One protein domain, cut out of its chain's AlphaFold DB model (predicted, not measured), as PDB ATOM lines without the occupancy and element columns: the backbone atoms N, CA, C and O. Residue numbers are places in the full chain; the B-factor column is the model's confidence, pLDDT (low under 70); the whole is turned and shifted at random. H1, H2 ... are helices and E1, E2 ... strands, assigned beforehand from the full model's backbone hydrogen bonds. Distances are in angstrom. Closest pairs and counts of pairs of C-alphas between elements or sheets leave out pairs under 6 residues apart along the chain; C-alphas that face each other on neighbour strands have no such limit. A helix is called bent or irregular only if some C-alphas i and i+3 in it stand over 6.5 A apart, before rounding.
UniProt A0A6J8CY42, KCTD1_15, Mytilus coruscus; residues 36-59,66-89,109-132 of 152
ATOM      1  N   ALA A  36       7.177 -24.038  54.947       91.69
ATOM      2  CA  ALA A  36       6.622 -25.247  55.555       91.69
ATOM      3  C   ALA A  36       5.294 -25.681  54.909       91.69
ATOM      4  O   ALA A  36       5.011 -26.879  54.839       91.69
ATOM      5  N   LEU A  37       4.510 -24.715  54.416       92.62
ATOM      6  CA  LEU A  37       3.233 -24.928  53.729       92.62
ATOM      7  C   LEU A  37       3.286 -24.466  52.260       92.62
ATOM      8  O   LEU A  37       2.268 -24.086  51.688       92.62
ATOM      9  N   SER A  38       4.466 -24.493  51.634       92.12
ATOM     10  CA  SER A  38       4.631 -24.141  50.220       92.12
ATOM     11  C   SER A  38       3.891 -25.112  49.293       92.12
ATOM     12  O   SER A  38       3.852 -26.319  49.532       92.12
ATOM     13  N   THR A  39       3.353 -24.614  48.177       92.75
ATOM     14  CA  THR A  39       2.716 -25.455  47.145       92.75
ATOM     15  C   THR A  39       3.685 -25.914  46.050       92.75
ATOM     16  O   THR A  39       3.264 -26.605  45.120       92.75
ATOM     17  N   HIS A  40       4.966 -25.536  46.123       91.06
ATOM     18  CA  HIS A  40       5.966 -25.791  45.076       91.06
ATOM     19  C   HIS A  40       6.713 -27.120  45.229       91.06
ATOM     20  O   HIS A  40       7.323 -27.588  44.280       91.06
ATOM     21  N   ASN A  41       6.650 -27.755  46.398       91.06
ATOM     22  CA  ASN A  41       7.270 -29.051  46.647       91.06
ATOM     23  C   ASN A  41       6.189 -30.064  47.060       91.06
ATOM     24  O   ASN A  41       5.271 -29.697  47.792       91.06
ATOM     25  N   PRO A  42       6.256 -31.339  46.643       93.94
ATOM     26  CA  PRO A  42       5.199 -32.299  46.956       93.94
ATOM     27  C   PRO A  42       5.047 -32.601  48.440       93.94
ATOM     28  O   PRO A  42       3.929 -32.799  48.917       93.94
ATOM     29  N   ARG A  43       6.148 -32.590  49.196       94.06
ATOM     30  CA  ARG A  43       6.110 -32.791  50.646       94.06
ATOM     31  C   ARG A  43       5.410 -31.626  51.334       94.06
ATOM     32  O   ARG A  43       4.546 -31.855  52.177       94.06
ATOM     33  N   THR A  44       5.773 -30.393  50.988       94.50
ATOM     34  CA  THR A  44       5.173 -29.197  51.597       94.50
ATOM     35  C   THR A  44       3.735 -29.005  51.126       94.50
ATOM     36  O   THR A  44       2.884 -28.645  51.931       94.50
ATOM     37  N   LEU A  45       3.424 -29.355  49.873       94.81
ATOM     38  CA  LEU A  45       2.064 -29.353  49.340       94.81
ATOM     39  C   LEU A  45       1.189 -30.340  50.111       94.81
ATOM     40  O   LEU A  45       0.120 -29.967  50.582       94.81
ATOM     41  N   GLN A  46       1.649 -31.579  50.304       94.94
ATOM     42  CA  GLN A  46       0.919 -32.546  51.116       94.94
ATOM     43  C   GLN A  46       0.748 -32.067  52.566       94.94
ATOM     44  O   GLN A  46      -0.337 -32.226  53.126       94.94
ATOM     45  N   MET A  47       1.785 -31.472  53.166       94.75
ATOM     46  CA  MET A  47       1.701 -30.904  54.514       94.75
ATOM     47  C   MET A  47       0.660 -29.780  54.584       94.75
ATOM     48  O   MET A  47      -0.137 -29.751  55.520       94.75
ATOM     49  N   LYS A  48       0.618 -28.905  53.574       95.00
ATOM     50  CA  LYS A  48      -0.394 -27.856  53.435       95.00
ATOM     51  C   LYS A  48      -1.801 -28.438  53.369       95.00
ATOM     52  O   LYS A  48      -2.648 -28.030  54.153       95.00
ATOM     53  N   ILE A  49      -2.036 -29.437  52.516       94.44
ATOM     54  CA  ILE A  49      -3.350 -30.094  52.426       94.44
ATOM     55  C   ILE A  49      -3.743 -30.717  53.756       94.44
ATOM     56  O   ILE A  49      -4.863 -30.532  54.223       94.44
ATOM     57  N   TRP A  50      -2.824 -31.435  54.397       93.06
ATOM     58  CA  TRP A  50      -3.085 -32.006  55.709       93.06
ATOM     59  C   TRP A  50      -3.458 -30.928  56.737       93.06
ATOM     60  O   TRP A  50      -4.443 -31.092  57.458       93.06
ATOM     61  N   PHE A  51      -2.715 -29.821  56.774       92.88
ATOM     62  CA  PHE A  51      -2.968 -28.704  57.678       92.88
ATOM     63  C   PHE A  51      -4.336 -28.055  57.425       92.88
ATOM     64  O   PHE A  51      -5.139 -27.962  58.353       92.88
ATOM     65  N   ASP A  52      -4.635 -27.684  56.180       92.81
ATOM     66  CA  ASP A  52      -5.873 -27.000  55.791       92.81
ATOM     67  C   ASP A  52      -7.116 -27.870  56.067       92.81
ATOM     68  O   ASP A  52      -8.128 -27.386  56.590       92.81
ATOM     69  N   LEU A  53      -7.024 -29.179  55.795       91.62
ATOM     70  CA  LEU A  53      -8.093 -30.138  56.080       91.62
ATOM     71  C   LEU A  53      -8.305 -30.329  57.587       91.62
ATOM     72  O   LEU A  53      -9.446 -30.377  58.047       91.62
ATOM     73  N   VAL A  54      -7.231 -30.434  58.375       89.38
ATOM     74  CA  VAL A  54      -7.341 -30.568  59.836       89.38
ATOM     75  C   VAL A  54      -7.910 -29.303  60.460       89.38
ATOM     76  O   VAL A  54      -8.785 -29.404  61.320       89.38
ATOM     77  N   LEU A  55      -7.459 -28.131  60.013       88.75
ATOM     78  CA  LEU A  55      -7.931 -26.844  60.512       88.75
ATOM     79  C   LEU A  55      -9.425 -26.637  60.220       88.75
ATOM     80  O   LEU A  55     -10.152 -26.141  61.075       88.75
ATOM     81  N   SER A  56      -9.890 -27.064  59.041       88.31
ATOM     82  CA  SER A  56     -11.276 -26.857  58.597       88.31
ATOM     83  C   SER A  56     -12.247 -27.944  59.079       88.31
ATOM     84  O   SER A  56     -13.404 -27.654  59.386       88.31
ATOM     85  N   PHE A  57     -11.810 -29.208  59.142       85.12
ATOM     86  CA  PHE A  57     -12.694 -30.365  59.349       85.12
ATOM     87  C   PHE A  57     -12.387 -31.189  60.613       85.12
ATOM     88  O   PHE A  57     -13.186 -32.049  60.989       85.12
ATOM     89  N   GLY A  58     -11.250 -30.967  61.280       72.56
ATOM     90  CA  GLY A  58     -10.694 -31.847  62.313       72.56
ATOM     91  C   GLY A  58     -11.469 -31.894  63.634       72.56
ATOM     92  O   GLY A  58     -11.025 -31.342  64.634       72.56
ATOM     93  N   LYS A  59     -12.590 -32.628  63.684       64.31
ATOM     94  CA  LYS A  59     -13.381 -32.852  64.915       64.31
ATOM     95  C   LYS A  59     -12.973 -34.104  65.712       64.31
ATOM     96  O   LYS A  59     -13.392 -34.253  66.856       64.31
ATOM     97  N   ARG A  66      -7.076 -41.775  57.433       85.06
ATOM     98  CA  ARG A  66      -6.679 -42.975  56.675       85.06
ATOM     99  C   ARG A  66      -7.759 -43.495  55.724       85.06
ATOM    100  O   ARG A  66      -7.449 -44.269  54.829       85.06
ATOM    101  N   PHE A  67      -9.015 -43.112  55.950       85.88
ATOM    102  CA  PHE A  67     -10.159 -43.530  55.139       85.88
ATOM    103  C   PHE A  67     -10.550 -42.479  54.103       85.88
ATOM    104  O   PHE A  67     -11.538 -42.658  53.396       85.88
ATOM    105  N   PHE A  68      -9.801 -41.377  54.014       89.12
ATOM    106  CA  PHE A  68     -10.017 -40.407  52.958       89.12
ATOM    107  C   PHE A  68      -9.710 -41.040  51.603       89.12
ATOM    108  O   PHE A  68      -8.701 -41.724  51.409       89.12
ATOM    109  N   THR A  69     -10.608 -40.765  50.670       88.88
ATOM    110  CA  THR A  69     -10.571 -41.178  49.273       88.88
ATOM    111  C   THR A  69     -10.784 -39.953  48.392       88.88
ATOM    112  O   THR A  69     -11.039 -38.847  48.870       88.88
ATOM    113  N   ASP A  70     -10.731 -40.163  47.089       84.00
ATOM    114  CA  ASP A  70     -10.880 -39.132  46.058       84.00
ATOM    115  C   ASP A  70     -12.235 -38.432  46.131       84.00
ATOM    116  O   ASP A  70     -12.341 -37.241  45.865       84.00
ATOM    117  N   ASN A  71     -13.251 -39.164  46.584       86.44
ATOM    118  CA  ASN A  71     -14.620 -38.680  46.691       86.44
ATOM    119  C   ASN A  71     -14.940 -38.114  48.080       86.44
ATOM    120  O   ASN A  71     -16.078 -37.736  48.339       86.44
ATOM    121  N   THR A  72     -13.976 -38.091  49.005       89.19
ATOM    122  CA  THR A  72     -14.214 -37.593  50.366       89.19
ATOM    123  C   THR A  72     -14.417 -36.081  50.380       89.19
ATOM    124  O   THR A  72     -15.237 -35.598  51.158       89.19
ATOM    125  N   PHE A  73     -13.734 -35.345  49.503       91.31
ATOM    126  CA  PHE A  73     -13.788 -33.886  49.439       91.31
ATOM    127  C   PHE A  73     -14.351 -33.425  48.101       91.31
ATOM    128  O   PHE A  73     -13.883 -33.851  47.050       91.31
ATOM    129  N   VAL A  74     -15.335 -32.528  48.142       92.50
ATOM    130  CA  VAL A  74     -15.992 -31.993  46.946       92.50
ATOM    131  C   VAL A  74     -15.831 -30.484  46.929       92.50
ATOM    132  O   VAL A  74     -16.076 -29.821  47.937       92.50
ATOM    133  N   ILE A  75     -15.425 -29.950  45.778       94.44
ATOM    134  CA  ILE A  75     -15.309 -28.511  45.540       94.44
ATOM    135  C   ILE A  75     -16.623 -28.018  44.931       94.44
ATOM    136  O   ILE A  75     -17.083 -28.575  43.936       94.44
ATOM    137  N   LYS A  76     -17.226 -26.983  45.521       94.00
ATOM    138  CA  LYS A  76     -18.491 -26.383  45.070       94.00
ATOM    139  C   LYS A  76     -18.437 -24.854  45.163       94.00
ATOM    140  O   LYS A  76     -17.711 -24.342  46.012       94.00
ATOM    141  N   PRO A  77     -19.170 -24.118  44.316       96.06
ATOM    142  CA  PRO A  77     -19.403 -22.692  44.515       96.06
ATOM    143  C   PRO A  77     -20.467 -22.457  45.597       96.06
ATOM    144  O   PRO A  77     -21.364 -23.284  45.777       96.06
ATOM    145  N   ASP A  78     -20.365 -21.341  46.318       93.19
ATOM    146  CA  ASP A  78     -21.462 -20.804  47.125       93.19
ATOM    147  C   ASP A  78     -22.391 -19.900  46.298       93.19
ATOM    148  O   ASP A  78     -22.192 -19.721  45.094       93.19
ATOM    149  N   ASP A  79     -23.401 -19.322  46.949       93.88
ATOM    150  CA  ASP A  79     -24.400 -18.452  46.311       93.88
ATOM    151  C   ASP A  79     -23.787 -17.174  45.704       93.88
ATOM    152  O   ASP A  79     -24.373 -16.557  44.818       93.88
ATOM    153  N   CYS A  80     -22.583 -16.795  46.143       93.75
ATOM    154  CA  CYS A  80     -21.812 -15.669  45.622       93.75
ATOM    155  C   CYS A  80     -20.763 -16.100  44.578       93.75
ATOM    156  O   CYS A  80     -19.963 -15.277  44.132       93.75
ATOM    157  N   GLY A  81     -20.721 -17.384  44.206       92.81
ATOM    158  CA  GLY A  81     -19.749 -17.954  43.272       92.81
ATOM    159  C   GLY A  81     -18.369 -18.242  43.874       92.81
ATOM    160  O   GLY A  81     -17.479 -18.709  43.161       92.81
ATOM    161  N   ARG A  82     -18.161 -18.014  45.177       94.88
ATOM    162  CA  ARG A  82     -16.889 -18.313  45.842       94.88
ATOM    163  C   ARG A  82     -16.775 -19.814  46.057       94.88
ATOM    164  O   ARG A  82     -17.640 -20.439  46.672       94.88
ATOM    165  N   ARG A  83     -15.685 -20.415  45.573       96.12
ATOM    166  CA  ARG A  83     -15.476 -21.858  45.717       96.12
ATOM    167  C   ARG A  83     -15.151 -22.213  47.163       96.12
ATOM    168  O   ARG A  83     -14.461 -21.480  47.871       96.12
ATOM    169  N   PHE A  84     -15.610 -23.375  47.591       95.62
ATOM    170  CA  PHE A  84     -15.264 -23.977  48.866       95.62
ATOM    171  C   PHE A  84     -15.187 -25.496  48.734       95.62
ATOM    172  O   PHE A  84     -15.732 -26.088  47.806       95.62
ATOM    173  N   VAL A  85     -14.511 -26.125  49.688       95.00
ATOM    174  CA  VAL A  85     -14.476 -27.578  49.848       95.00
ATOM    175  C   VAL A  85     -15.387 -27.979  50.995       95.00
ATOM    176  O   VAL A  85     -15.359 -27.366  52.064       95.00
ATOM    177  N   GLU A  86     -16.154 -29.042  50.798       92.62
ATOM    178  CA  GLU A  86     -16.906 -29.726  51.847       92.62
ATOM    179  C   GLU A  86     -16.640 -31.235  51.817       92.62
ATOM    180  O   GLU A  86     -16.197 -31.786  50.807       92.62
ATOM    181  N   MET A  87     -16.912 -31.918  52.930       88.00
ATOM    182  CA  MET A  87     -16.871 -33.381  52.966       88.00
ATOM    183  C   MET A  87     -18.154 -33.959  52.356       88.00
ATOM    184  O   MET A  87     -19.251 -33.600  52.787       88.00
ATOM    185  N   ALA A  88     -18.021 -34.872  51.386       83.50
ATOM    186  CA  ALA A  88     -19.151 -35.481  50.672       83.50
ATOM    187  C   ALA A  88     -20.097 -36.236  51.613       83.50
ATOM    188  O   ALA A  88     -21.316 -36.090  51.549       83.50
ATOM    189  N   VAL A  89     -19.515 -37.027  52.514       71.06
ATOM    190  CA  VAL A  89     -20.233 -37.715  53.581       71.06
ATOM    191  C   VAL A  89     -19.968 -36.931  54.855       71.06
ATOM    192  O   VAL A  89     -18.846 -36.913  55.360       71.06
ATOM    193  N   PRO A 109     -19.006 -27.957  58.099       86.50
ATOM    194  CA  PRO A 109     -17.729 -27.273  57.961       86.50
ATOM    195  C   PRO A 109     -17.387 -27.112  56.474       86.50
ATOM    196  O   PRO A 109     -17.622 -28.026  55.681       86.50
ATOM    197  N   ARG A 110     -16.843 -25.947  56.115       92.06
ATOM    198  CA  ARG A 110     -16.436 -25.583  54.753       92.06
ATOM    199  C   ARG A 110     -15.027 -25.002  54.780       92.06
ATOM    200  O   ARG A 110     -14.686 -24.265  55.701       92.06
ATOM    201  N   MET A 111     -14.244 -25.294  53.748       94.44
ATOM    202  CA  MET A 111     -12.913 -24.726  53.530       94.44
ATOM    203  C   MET A 111     -12.954 -23.824  52.297       94.44
ATOM    204  O   MET A 111     -12.998 -24.312  51.171       94.44
ATOM    205  N   TYR A 112     -12.994 -22.511  52.505       95.00
ATOM    206  CA  TYR A 112     -13.215 -21.542  51.432       95.00
ATOM    207  C   TYR A 112     -11.950 -21.210  50.638       95.00
ATOM    208  O   TYR A 112     -10.842 -21.168  51.174       95.00
ATOM    209  N   GLU A 113     -12.146 -20.891  49.361       94.62
ATOM    210  CA  GLU A 113     -11.143 -20.244  48.525       94.62
ATOM    211  C   GLU A 113     -10.795 -18.866  49.095       94.62
ATOM    212  O   GLU A 113     -11.615 -18.203  49.726       94.62
ATOM    213  N   THR A 114      -9.567 -18.420  48.891       91.19
ATOM    214  CA  THR A 114      -9.014 -17.164  49.400       91.19
ATOM    215  C   THR A 114      -8.305 -16.453  48.257       91.19
ATOM    216  O   THR A 114      -7.854 -17.093  47.314       91.19
ATOM    217  N   ASN A 115      -8.138 -15.136  48.364       85.94
ATOM    218  CA  ASN A 115      -7.486 -14.331  47.322       85.94
ATOM    219  C   ASN A 115      -5.956 -14.519  47.265       85.94
ATOM    220  O   ASN A 115      -5.256 -13.706  46.669       85.94
ATOM    221  N   LYS A 116      -5.412 -15.539  47.937       81.81
ATOM    222  CA  LYS A 116      -3.974 -15.814  47.991       81.81
ATOM    223  C   LYS A 116      -3.612 -16.907  46.987       81.81
ATOM    224  O   LYS A 116      -4.391 -17.833  46.771       81.81
ATOM    225  N   ASN A 117      -2.398 -16.846  46.435       70.69
ATOM    226  CA  ASN A 117      -1.897 -17.854  45.488       70.69
ATOM    227  C   ASN A 117      -1.844 -19.270  46.084       70.69
ATOM    228  O   ASN A 117      -1.968 -20.256  45.364       70.69
ATOM    229  N   ASP A 118      -1.694 -19.381  47.402       78.00
ATOM    230  CA  ASP A 118      -1.698 -20.632  48.153       78.00
ATOM    231  C   ASP A 118      -3.077 -20.926  48.768       78.00
ATOM    232  O   ASP A 118      -3.181 -21.515  49.844       78.00
ATOM    233  N   SER A 119      -4.156 -20.504  48.106       92.06
ATOM    234  CA  SER A 119      -5.507 -20.761  48.589       92.06
ATOM    235  C   SER A 119      -5.748 -22.252  48.867       92.06
ATOM    236  O   SER A 119      -5.357 -23.079  48.038       92.06
ATOM    237  N   PRO A 120      -6.431 -22.625  49.969       93.81
ATOM    238  CA  PRO A 120      -6.683 -24.028  50.306       93.81
ATOM    239  C   PRO A 120      -7.380 -24.818  49.189       93.81
ATOM    240  O   PRO A 120      -7.033 -25.968  48.923       93.81
ATOM    241  N   VAL A 121      -8.334 -24.192  48.488       95.56
ATOM    242  CA  VAL A 121      -9.055 -24.816  47.364       95.56
ATOM    243  C   VAL A 121      -8.108 -25.081  46.192       95.56
ATOM    244  O   VAL A 121      -8.045 -26.200  45.683       95.56
ATOM    245  N   SER A 122      -7.329 -24.074  45.792       94.31
ATOM    246  CA  SER A 122      -6.367 -24.181  44.688       94.31
ATOM    247  C   SER A 122      -5.235 -25.160  45.002       94.31
ATOM    248  O   SER A 122      -4.838 -25.949  44.144       94.31
ATOM    249  N   ALA A 123      -4.754 -25.171  46.247       94.81
ATOM    250  CA  ALA A 123      -3.773 -26.136  46.717       94.81
ATOM    251  C   ALA A 123      -4.327 -27.564  46.645       94.81
ATOM    252  O   ALA A 123      -3.639 -28.452  46.138       94.81
ATOM    253  N   LEU A 124      -5.565 -27.796  47.102       94.94
ATOM    254  CA  LEU A 124      -6.199 -29.116  47.030       94.94
ATOM    255  C   LEU A 124      -6.352 -29.577  45.581       94.94
ATOM    256  O   LEU A 124      -6.032 -30.720  45.267       94.94
ATOM    257  N   GLN A 125      -6.783 -28.685  44.691       94.06
ATOM    258  CA  GLN A 125      -6.909 -28.988  43.268       94.06
ATOM    259  C   GLN A 125      -5.554 -29.382  42.654       94.06
ATOM    260  O   GLN A 125      -5.476 -30.393  41.956       94.06
ATOM    261  N   LYS A 126      -4.477 -28.647  42.973       94.06
ATOM    262  CA  LYS A 126      -3.108 -28.988  42.553       94.06
ATOM    263  C   LYS A 126      -2.650 -30.334  43.116       94.06
ATOM    264  O   LYS A 126      -2.028 -31.120  42.409       94.06
ATOM    265  N   TYR A 127      -2.947 -30.608  44.386       94.44
ATOM    266  CA  TYR A 127      -2.609 -31.882  45.011       94.44
ATOM    267  C   TYR A 127      -3.282 -33.047  44.287       94.44
ATOM    268  O   TYR A 127      -2.605 -33.989  43.892       94.44
ATOM    269  N   LEU A 128      -4.592 -32.950  44.045       92.69
ATOM    270  CA  LEU A 128      -5.350 -33.980  43.338       92.69
ATOM    271  C   LEU A 128      -4.845 -34.187  41.905       92.69
ATOM    272  O   LEU A 128      -4.767 -35.328  41.464       92.69
ATOM    273  N   SER A 129      -4.447 -33.120  41.204       92.94
ATOM    274  CA  SER A 129      -3.945 -33.228  39.828       92.94
ATOM    275  C   SER A 129      -2.549 -33.848  39.722       92.94
ATOM    276  O   SER A 129      -2.210 -34.378  38.674       92.94
ATOM    277  N   LYS A 130      -1.717 -33.725  40.766       93.25
ATOM    278  CA  LYS A 130      -0.344 -34.264  40.804       93.25
ATOM    279  C   LYS A 130      -0.252 -35.622  41.496       93.25
ATOM    280  O   LYS A 130       0.818 -36.219  41.541       93.25
ATOM    281  N   ARG A 131      -1.338 -36.105  42.095       91.44
ATOM    282  CA  ARG A 131      -1.336 -37.362  42.839       91.44
ATOM    283  C   ARG A 131      -1.542 -38.545  41.893       91.44
ATOM    284  O   ARG A 131      -2.316 -38.470  40.946       91.44
ATOM    285  N   ASN A 132      -0.916 -39.676  42.206       90.69
ATOM    286  CA  ASN A 132      -1.203 -40.942  41.534       90.69
ATOM    287  C   ASN A 132      -2.685 -41.351  41.754       90.69
ATOM    288  O   ASN A 132      -3.168 -41.261  42.897       90.69
TER     289      ASN A 132
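AT A GLANCE: This is residues 36 to 59, 66 to 89 and 109 to 132 of the 152 residues of the protein "KCTD1_15" of Mytilus coruscus (UniProt A0A6J8CY42). Two helices, H1 and H2, cross near their middles, and a small two-stranded hairpin of E1 and E2 stands beside them, near the first half of H2 and the last turns of H1. A short stretch, residues 111 to 112, runs beside E2 as a scrap of a third strand, and the loop of residues 113 to 119 then swings out and returns to the start of H2. The printed part has 72 residues, with two named helices and two named strands in the order H1, E1, E2, H2; the sheet has the order E1 - E2, antiparallel, and the class is mixed, helices and strands. The whole is compact, with a radius of gyration of the C-alphas of 11.8 A, and its C-alphas span 33 by 30 by 23 A along their three main axes.

IN THESE COORDINATES: Begin at the first printed residue, Ala 36, whose C-alpha is at (6.622, -25.247, 55.555). Find C-alpha 42 at (5.199, -32.299, 46.956); from there H1, residues 42 to 57, runs 21.9 A to C-alpha 57 at (-12.694, -30.365, 59.349), and with 16 residues it is the longest helix. After residue 59 the printing breaks off and resumes at residue 66. Look next at E1, residues 73 to 77, which measures 13.5 A from first to last C-alpha. After residues 78 to 82 comes E2, residues 83 to 87, measuring 13.7 A. The printing breaks off again after residue 89 and resumes at residue 109. The last element is H2, residues 120 to 130, which runs 15.3 A from C-alpha 120 at (-6.683, -24.028, 50.306) to C-alpha 130 at (-0.344, -34.264, 40.804). Neither helix is bent.

HOW THE PARTS SIT: Start with H1 and H2, which touch, with 10 pairs of C-alphas within 8 A. Their closest C-alphas are those of Ile 49 and Leu 124, 6.2 A apart, and H1 touches H2 with residues 45 to 52 alone. The two run opposite ways at a steep tilt of 44 degrees. In both helices each O i to N i+4 pair is within hydrogen-bond range. Now compare E1 with E2: they form a hairpin of antiparallel neighbours, with 147 degrees between their directions. Look at N 74 and O 86, 2.9 A apart, and at N 84 and O 76, 2.8 A apart; both pairs are within hydrogen-bond range. The C-alphas of 75 and 85 face each other at 4.5 A. On E2, residues 84 to 85 also pair antiparallel with residues 111 to 112. From the hairpin turn to H2: its closest C-alphas to E2 are those of Val 121 and Phe 84, 6.4 A apart, with 3 pairs within 8 A. Between H2 and E1 there is 1 such pair, the C-alphas of Val 121 and Ile 75, 7.5 A apart. H1 and E2 are near each other, with 7 pairs of C-alphas within 10 A, made by residues 53 to 57 of H1.

THE WHOLE: The two C-alphas farthest apart are those of Arg 43 and Asp 79, at 34.0 A, while the first and last printed C-alphas, of Ala 36 and Asn 132, are 22.5 A apart. The printed part has two cuts. Residues 60 to 65 are not printed, and C-alphas 59 and 66 stand 14.7 A apart across that cut, within the link from H1 to E1. Residues 90 to 108 are not printed either, and C-alphas 89 and 109 stand 11.6 A apart across that cut, within the link from E2 to H2. The link from E1 to E2, printed whole, is tight, with 5 residues. Read the B-factor column for the model's confidence: the mean pLDDT of the printed part is 90.5, and one printed residue, Lys 59, is under 70.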